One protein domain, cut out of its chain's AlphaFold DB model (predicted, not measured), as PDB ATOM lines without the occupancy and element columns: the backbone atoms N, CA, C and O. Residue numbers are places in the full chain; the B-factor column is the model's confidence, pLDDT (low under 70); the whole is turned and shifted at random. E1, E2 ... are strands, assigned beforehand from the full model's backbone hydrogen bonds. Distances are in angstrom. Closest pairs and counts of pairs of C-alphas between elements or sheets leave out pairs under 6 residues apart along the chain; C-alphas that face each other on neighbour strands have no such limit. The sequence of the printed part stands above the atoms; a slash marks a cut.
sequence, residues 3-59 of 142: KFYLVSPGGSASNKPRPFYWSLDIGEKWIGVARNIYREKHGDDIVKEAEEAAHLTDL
ATOM      1  N   LYS A   3      -0.386 -28.110  28.411       97.25
ATOM      2  CA  LYS A   3       0.387 -27.293  27.474       97.25
ATOM      3  C   LYS A   3       1.698 -26.837  28.112       97.25
ATOM      4  O   LYS A   3       1.685 -26.197  29.163       97.25
ATOM      5  N   PHE A   4       2.805 -27.148  27.453       98.00
ATOM      6  CA  PHE A   4       4.168 -26.808  27.838       98.00
ATOM      7  C   PHE A   4       4.753 -25.802  26.851       98.00
ATOM      8  O   PHE A   4       4.365 -25.756  25.687       98.00
ATOM      9  N   TYR A   5       5.700 -25.001  27.321       97.88
ATOM     10  CA  TYR A   5       6.366 -23.960  26.548       97.88
ATOM     11  C   TYR A   5       7.874 -24.155  26.636       97.88
ATOM     12  O   TYR A   5       8.416 -24.308  27.732       97.88
ATOM     13  N   LEU A   6       8.564 -24.131  25.502       97.44
ATOM     14  CA  LEU A   6      10.020 -24.165  25.477       97.44
ATOM     15  C   LEU A   6      10.542 -22.733  25.618       97.44
ATOM     16  O   LEU A   6      10.517 -21.946  24.667       97.44
ATOM     17  N   VAL A   7      11.001 -22.395  26.823       95.75
ATOM     18  CA  VAL A   7      11.326 -21.014  27.205       95.75
ATOM     19  C   VAL A   7      12.816 -20.858  27.489       95.75
ATOM     20  O   VAL A   7      13.395 -21.635  28.252       95.75
ATOM     21  N   SER A   8      13.426 -19.825  26.913       93.81
ATOM     22  CA  SER A   8      14.706 -19.265  27.352       93.81
ATOM     23  C   SER A   8      14.421 -18.018  28.204       93.81
ATOM     24  O   SER A   8      13.927 -17.027  27.667       93.81
ATOM     25  N   PRO A   9      14.665 -18.057  29.528       84.94
ATOM     26  CA  PRO A   9      14.324 -16.947  30.418       84.94
ATOM     27  C   PRO A   9      15.209 -15.707  30.206       84.94
ATOM     28  O   PRO A   9      16.438 -15.825  30.146       84.94
ATOM     29  N   GLY A  10      14.588 -14.530  30.201       76.94
ATOM     30  CA  GLY A  10      15.165 -13.220  29.893       76.94
ATOM     31  C   GLY A  10      15.902 -12.504  31.038       76.94
ATOM     32  O   GLY A  10      16.479 -11.442  30.839       76.94
ATOM     33  N   GLY A  11      16.004 -13.081  32.240       73.06
ATOM     34  CA  GLY A  11      16.650 -12.415  33.390       73.06
ATOM     35  C   GLY A  11      18.082 -11.880  33.141       73.06
ATOM     36  O   GLY A  11      18.788 -12.333  32.239       73.06
ATOM     37  N   SER A  12      18.542 -10.951  33.994       59.12
ATOM     38  CA  SER A  12      19.765 -10.108  33.898       59.12
ATOM     39  C   SER A  12      21.142 -10.811  33.840       59.12
ATOM     40  O   SER A  12      22.166 -10.194  34.127       59.12
ATOM     41  N   ALA A  13      21.211 -12.092  33.472       61.91
ATOM     42  CA  ALA A  13      22.491 -12.778  33.312       61.91
ATOM     43  C   ALA A  13      23.306 -12.213  32.144       61.91
ATOM     44  O   ALA A  13      22.766 -11.834  31.107       61.91
ATOM     45  N   SER A  14      24.626 -12.259  32.322       62.53
ATOM     46  CA  SER A  14      25.645 -11.830  31.365       62.53
ATOM     47  C   SER A  14      25.641 -12.607  30.044       62.53
ATOM     48  O   SER A  14      26.066 -12.061  29.034       62.53
ATOM     49  N   ASN A  15      25.137 -13.846  30.029       60.84
ATOM     50  CA  ASN A  15      25.086 -14.691  28.835       60.84
ATOM     51  C   ASN A  15      23.635 -14.923  28.400       60.84
ATOM     52  O   ASN A  15      22.881 -15.639  29.069       60.84
ATOM     53  N   LYS A  16      23.266 -14.320  27.267       68.75
ATOM     54  CA  LYS A  16      21.976 -14.484  26.586       68.75
ATOM     55  C   LYS A  16      22.197 -14.960  25.137       68.75
ATOM     56  O   LYS A  16      23.184 -14.547  24.531       68.75
ATOM     57  N   PRO A  17      21.280 -15.765  24.566       71.69
ATOM     58  CA  PRO A  17      20.129 -16.375  25.232       71.69
ATOM     59  C   PRO A  17      20.570 -17.474  26.208       71.69
ATOM     60  O   PRO A  17      21.565 -18.166  25.990       71.69
ATOM     61  N   ARG A  18      19.822 -17.645  27.302       84.44
ATOM     62  CA  ARG A  18      19.998 -18.814  28.174       84.44
ATOM     63  C   ARG A  18      19.569 -20.080  27.419       84.44
ATOM     64  O   ARG A  18      18.831 -19.980  26.434       84.44
ATOM     65  N   PRO A  19      19.960 -21.279  27.876       90.88
ATOM     66  CA  PRO A  19      19.395 -22.493  27.319       90.88
ATOM     67  C   PRO A  19      17.871 -22.531  27.456       90.88
ATOM     68  O   PRO A  19      17.293 -21.893  28.340       90.88
ATOM     69  N   PHE A  20      17.238 -23.298  26.579       94.81
ATOM     70  CA  PHE A  20      15.797 -23.481  26.578       94.81
ATOM     71  C   PHE A  20      15.372 -24.602  27.528       94.81
ATOM     72  O   PHE A  20      16.061 -25.614  27.676       94.81
ATOM     73  N   TYR A  21      14.219 -24.416  28.167       95.06
ATOM     74  CA  TYR A  21      13.644 -25.376  29.104       95.06
ATOM     75  C   TYR A  21      12.140 -25.494  28.897       95.06
ATOM     76  O   TYR A  21      11.437 -24.480  28.869       95.06
ATOM     77  N   TRP A  22      11.642 -26.728  28.856       97.50
ATOM     78  CA  TRP A  22      10.212 -26.991  28.948       97.50
ATOM     79  C   TRP A  22       9.655 -26.465  30.268       97.50
ATOM     80  O   TRP A  22      10.171 -26.764  31.351       97.50
ATOM     81  N   SER A  23       8.627 -25.631  30.160       97.25
ATOM     82  CA  SER A  23       8.055 -24.886  31.272       97.25
ATOM     83  C   SER A  23       6.532 -24.849  31.200       97.25
ATOM     84  O   SER A  23       5.951 -24.861  30.117       97.25
ATOM     85  N   LEU A  24       5.884 -24.765  32.357       96.88
ATOM     86  CA  LEU A  24       4.467 -24.432  32.471       96.88
ATOM     87  C   LEU A  24       4.292 -22.937  32.683       96.88
ATOM     88  O   LEU A  24       5.060 -22.320  33.424       96.88
ATOM     89  N   ASP A  25       3.252 -22.389  32.070       96.06
ATOM     90  CA  ASP A  25       2.745 -21.060  32.381       96.06
ATOM     91  C   ASP A  25       1.804 -21.138  33.590       96.06
ATOM     92  O   ASP A  25       0.815 -21.871  33.551       96.06
ATOM     93  N   ILE A  26       2.101 -20.390  34.655       94.75
ATOM     94  CA  ILE A  26       1.229 -20.270  35.834       94.75
ATOM     95  C   ILE A  26       0.806 -18.816  36.107       94.75
ATOM     96  O   ILE A  26       0.602 -18.428  37.257       94.75
ATOM     97  N   GLY A  27       0.704 -17.994  35.060       93.56
ATOM     98  CA  GLY A  27       0.388 -16.567  35.152       93.56
ATOM     99  C   GLY A  27       1.663 -15.731  35.166       93.56
ATOM    100  O   GLY A  27       2.321 -15.592  34.142       93.56
ATOM    101  N   GLU A  28       2.052 -15.215  36.328       93.44
ATOM    102  CA  GLU A  28       3.213 -14.315  36.471       93.44
ATOM    103  C   GLU A  28       4.576 -15.036  36.433       93.44
ATOM    104  O   GLU A  28       5.635 -14.411  36.514       93.44
ATOM    105  N   LYS A  29       4.575 -16.374  36.360       94.50
ATOM    106  CA  LYS A  29       5.784 -17.199  36.459       94.50
ATOM    107  C   LYS A  29       5.787 -18.342  35.450       94.50
ATOM    108  O   LYS A  29       4.740 -18.861  35.066       94.50
ATOM    109  N   TRP A  30       6.994 -18.773  35.106       95.44
ATOM    110  CA  TRP A  30       7.278 -20.060  34.486       95.44
ATOM    111  C   TRP A  30       7.654 -21.092  35.554       95.44
ATOM    112  O   TRP A  30       8.421 -20.786  36.471       95.44
ATOM    113  N   ILE A  31       7.188 -22.335  35.408       95.50
ATOM    114  CA  ILE A  31       7.705 -23.491  36.159       95.50
ATOM    115  C   ILE A  31       8.467 -24.401  35.201       95.50
ATOM    116  O   ILE A  31       7.849 -25.072  34.383       95.50
ATOM    117  N   GLY A  32       9.794 -24.473  35.321       94.62
ATOM    118  CA  GLY A  32      10.611 -25.423  34.561       94.62
ATOM    119  C   GLY A  32      10.364 -26.860  35.028       94.62
ATOM    120  O   GLY A  32      10.754 -27.219  36.142       94.62
ATOM    121  N   VAL A  33       9.749 -27.685  34.180       93.88
ATOM    122  CA  VAL A  33       9.091 -28.940  34.603       93.88
ATOM    123  C   VAL A  33      10.055 -30.053  35.000       93.88
ATOM    124  O   VAL A  33       9.743 -30.849  35.875       93.88
ATOM    125  N   ALA A  34      11.269 -30.048  34.451       91.31
ATOM    126  CA  ALA A  34      12.312 -31.021  34.782       91.31
ATOM    127  C   ALA A  34      12.794 -30.960  36.241       91.31
ATOM    128  O   ALA A  34      13.226 -31.961  36.803       91.31
ATOM    129  N   ARG A  35      12.804 -29.763  36.838       87.44
ATOM    130  CA  ARG A  35      13.414 -29.514  38.160       87.44
ATOM    131  C   ARG A  35      12.499 -28.744  39.110       87.44
ATOM    132  O   ARG A  35      12.942 -28.355  40.186       87.44
ATOM    133  N   ASN A  36      11.258 -28.492  38.696       90.44
ATOM    134  CA  ASN A  36      10.277 -27.675  39.407       90.44
ATOM    135  C   ASN A  36      10.822 -26.288  39.814       90.44
ATOM    136  O   ASN A  36      10.632 -25.818  40.935       90.44
ATOM    137  N   ILE A  37      11.571 -25.651  38.905       89.75
ATOM    138  CA  ILE A  37      12.213 -24.355  39.164       89.75
ATOM    139  C   ILE A  37      11.269 -23.234  38.741       89.75
ATOM    140  O   ILE A  37      10.957 -23.103  37.557       89.75
ATOM    141  N   TYR A  38      10.891 -22.393  39.699       91.56
ATOM    142  CA  TYR A  38      10.116 -21.181  39.456       91.56
ATOM    143  C   TYR A  38      10.996 -20.074  38.889       91.56
ATOM    144  O   TYR A  38      12.108 -19.835  39.371       91.56
ATOM    145  N   ARG A  39      10.483 -19.379  37.879       90.81
ATOM    146  CA  ARG A  39      11.119 -18.202  37.283       90.81
ATOM    147  C   ARG A  39      10.062 -17.139  37.048       90.81
ATOM    148  O   ARG A  39       8.983 -17.454  36.560       90.81
ATOM    149  N   GLU A  40      10.364 -15.905  37.415       92.81
ATOM    150  CA  GLU A  40       9.510 -14.774  37.064       92.81
ATOM    151  C   GLU A  40       9.517 -14.582  35.551       92.81
ATOM    152  O   GLU A  40      10.529 -14.852  34.893       92.81
ATOM    153  N   LYS A  41       8.373 -14.173  35.003       92.94
ATOM    154  CA  LYS A  41       8.311 -13.786  33.601       92.94
ATOM    155  C   LYS A  41       9.011 -12.450  33.407       92.94
ATOM    156  O   LYS A  41       8.847 -11.526  34.202       92.94
ATOM    157  N   HIS A  42       9.750 -12.343  32.316       90.69
ATOM    158  CA  HIS A  42      10.395 -11.108  31.902       90.69
ATOM    159  C   HIS A  42       9.997 -10.762  30.467       90.69
ATOM    160  O   HIS A  42       9.710 -11.637  29.653       90.69
ATOM    161  N   GLY A  43       9.978  -9.465  30.147       88.62
ATOM    162  CA  GLY A  43       9.600  -8.986  28.810       88.62
ATOM    163  C   GLY A  43      10.540  -9.445  27.690       88.62
ATOM    164  O   GLY A  43      10.186  -9.352  26.521       88.62
ATOM    165  N   ASP A  44      11.721  -9.949  28.041       90.19
ATOM    166  CA  ASP A  44      12.718 -10.512  27.138       90.19
ATOM    167  C   ASP A  44      12.859 -12.042  27.259       90.19
ATOM    168  O   ASP A  44      13.849 -12.613  26.795       90.19
ATOM    169  N   ASP A  45      11.874 -12.720  27.858       92.25
ATOM    170  CA  ASP A  45      11.733 -14.171  27.730       92.25
ATOM    171  C   ASP A  45      11.514 -14.552  26.260       92.25
ATOM    172  O   ASP A  45      10.679 -13.978  25.559       92.25
ATOM    173  N   ILE A  46      12.220 -15.583  25.799       94.06
ATOM    174  CA  ILE A  46      12.027 -16.133  24.458       94.06
ATOM    175  C   ILE A  46      11.243 -17.432  24.586       94.06
ATOM    176  O   ILE A  46      11.760 -18.434  25.082       94.06
ATOM    177  N   VAL A  47      10.007 -17.432  24.093       95.75
ATOM    178  CA  VAL A  47       9.206 -18.646  23.913       95.75
ATOM    179  C   VAL A  47       9.402 -19.130  22.482       95.75
ATOM    180  O   VAL A  47       9.010 -18.449  21.537       95.75
ATOM    181  N   LYS A  48      10.040 -20.290  22.314       96.06
ATOM    182  CA  LYS A  48      10.351 -20.832  20.984       96.06
ATOM    183  C   LYS A  48       9.216 -21.678  20.418       96.06
ATOM    184  O   LYS A  48       8.954 -21.632  19.222       96.06
ATOM    185  N   GLU A  49       8.558 -22.450  21.273       96.50
ATOM    186  CA  GLU A  49       7.488 -23.371  20.890       96.50
ATOM    187  C   GLU A  49       6.555 -23.640  22.070       96.50
ATOM    188  O   GLU A  49       6.906 -23.404  23.232       96.50
ATOM    189  N   ALA A  50       5.363 -24.133  21.744       97.38
ATOM    190  CA  ALA A  50       4.400 -24.639  22.701       97.38
ATOM    191  C   ALA A  50       3.886 -25.999  22.224       97.38
ATOM    192  O   ALA A  50       3.566 -26.153  21.046       97.38
ATOM    193  N   GLU A  51       3.785 -26.953  23.139       97.50
ATOM    194  CA  GLU A  51       3.419 -28.336  22.842       97.50
ATOM    195  C   GLU A  51       2.417 -28.849  23.875       97.50
ATOM    196  O   GLU A  51       2.506 -28.525  25.060       97.50
ATOM    197  N   GLU A  52       1.435 -29.624  23.426       97.38
ATOM    198  CA  GLU A  52       0.499 -30.302  24.314       97.38
ATOM    199  C   GLU A  52       0.925 -31.756  24.475       97.38
ATOM    200  O   GLU A  52       0.969 -32.505  23.505       97.38
ATOM    201  N   ALA A  53       1.211 -32.153  25.711       96.06
ATOM    202  CA  ALA A  53       1.678 -33.494  26.030       96.06
ATOM    203  C   ALA A  53       0.832 -34.118  27.146       96.06
ATOM    204  O   ALA A  53       0.267 -33.423  28.007       96.06
ATOM    205  N   ALA A  54       0.704 -35.445  27.117       94.12
ATOM    206  CA  ALA A  54       0.069 -36.200  28.192       94.12
ATOM    207  C   ALA A  54       1.087 -36.536  29.286       94.12
ATOM    208  O   ALA A  54       0.754 -36.472  30.472       94.12
ATOM    209  N   HIS A  55       2.322 -36.842  28.886       93.62
ATOM    210  CA  HIS A  55       3.432 -37.141  29.774       93.62
ATOM    211  C   HIS A  55       4.689 -36.359  29.372       93.62
ATOM    212  O   HIS A  55       4.860 -35.971  28.220       93.62
ATOM    213  N   LEU A  56       5.605 -36.134  30.320       94.69
ATOM    214  CA  LEU A  56       6.842 -35.391  30.045       94.69
ATOM    215  C   LEU A  56       7.715 -36.064  28.982       94.69
ATOM    216  O   LEU A  56       8.422 -35.369  28.267       94.69
ATOM    217  N   THR A  57       7.634 -37.386  28.851       95.88
ATOM    218  CA  THR A  57       8.355 -38.169  27.831       95.88
ATOM    219  C   THR A  57       7.917 -37.877  26.406       95.88
ATOM    220  O   THR A  57       8.639 -38.231  25.482       95.88
ATOM    221  N   ASP A  58       6.753 -37.254  26.226       96.44
ATOM    222  CA  ASP A  58       6.236 -36.916  24.902       96.44
ATOM    223  C   ASP A  58       6.869 -35.619  24.369       96.44
ATOM    224  O   ASP A  58       6.770 -35.334  23.182       96.44
ATOM    225  N   LEU A  59       7.533 -34.841  25.235       96.94
ATOM    226  CA  LEU A  59       8.223 -33.608  24.863       96.94
ATOM    227  C   LEU A  59       9.596 -33.901  24.248       96.94
ATOM    228  O   LEU A  59      10.332 -34.776  24.707       96.94
TER     229      LEU A  59
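AT A GLANCE: This is residues 3 to 59 of the 142 residues of an uncharacterized protein of Deltaproteobacteria bacterium GWB2_55_19 (UniProt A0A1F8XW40). This is one small antiparallel sheet of five strands, strongly twisted, so that from edge strand E4 to edge strand E5 the strands' lines turn by 132 degrees; a long loop, residues 9 to 20, swings away from it at one end of the longest axis, and a short tail after E5 lies at the other end. The last link, residues 41 to 45, takes the chain from one edge of the sheet to the other. The printed part has 57 residues with five named strands, E1 to E5 along the chain, and no named helix; the sheet's order is E4, E3, E2, E1, E5. The class is all strand, though under half of the printed residues, 27 of 57, are in named elements. The whole is compact, with a radius of gyration of the C-alphas of 11.0 A, yet elongated, spanning 35 by 19 by 18 A.

HOW THE PARTS SIT: Start at E1, residues 3 to 8, an inner strand. Beyond a long link of 12 residues you reach E2, residues 21 to 25, its antiparallel neighbour at 125 degrees; look at N 5 and O 23, 2.8 A apart, within hydrogen-bond range. E2 is staggered: residues 21 to 23 pair with E1, and residues 23 to 25 pair with E3, residues 29 to 32. E3 and E2 are antiparallel at 140 degrees, with N 24 and O 31 within range at 2.8 A. Next comes E4, residues 37 to 40, antiparallel to E3 at 153 degrees, with N 30 and O 39 at 2.8 A. E1 to E4 form a meander, each strand the antiparallel neighbour of the one before, and each step is a hairpin. E4 and E5, residues 46 to 53, are apart, though their link is tight. Look for E5 beside E1 instead, antiparallel at 155 degrees, with N 4 and O 51 at 2.8 A and N 8 and O 46 at 2.8 A.

IN THESE COORDINATES: Find C-alpha 3 at (0.387, -27.293, 27.474); from there E1 runs 16.4 A to Ser 8. E2 begins at C-alpha 21, (13.644, -25.376, 29.104), and is 12.2 A long. E3 measures 9.7 A and E4 10.2 A. E5, the longest strand, runs 20.3 A from Ile 46 to C-alpha 53 at (1.678, -33.494, 26.030).

THE WHOLE: The two C-alphas farthest apart are those of Ser 14 and Ala 54, 35.5 A. The printed part has no cut, and its one long link is E1 to E2. The mean pLDDT of the printed part is 90.2; look for values under 70 at residues 12 to 16, within that link.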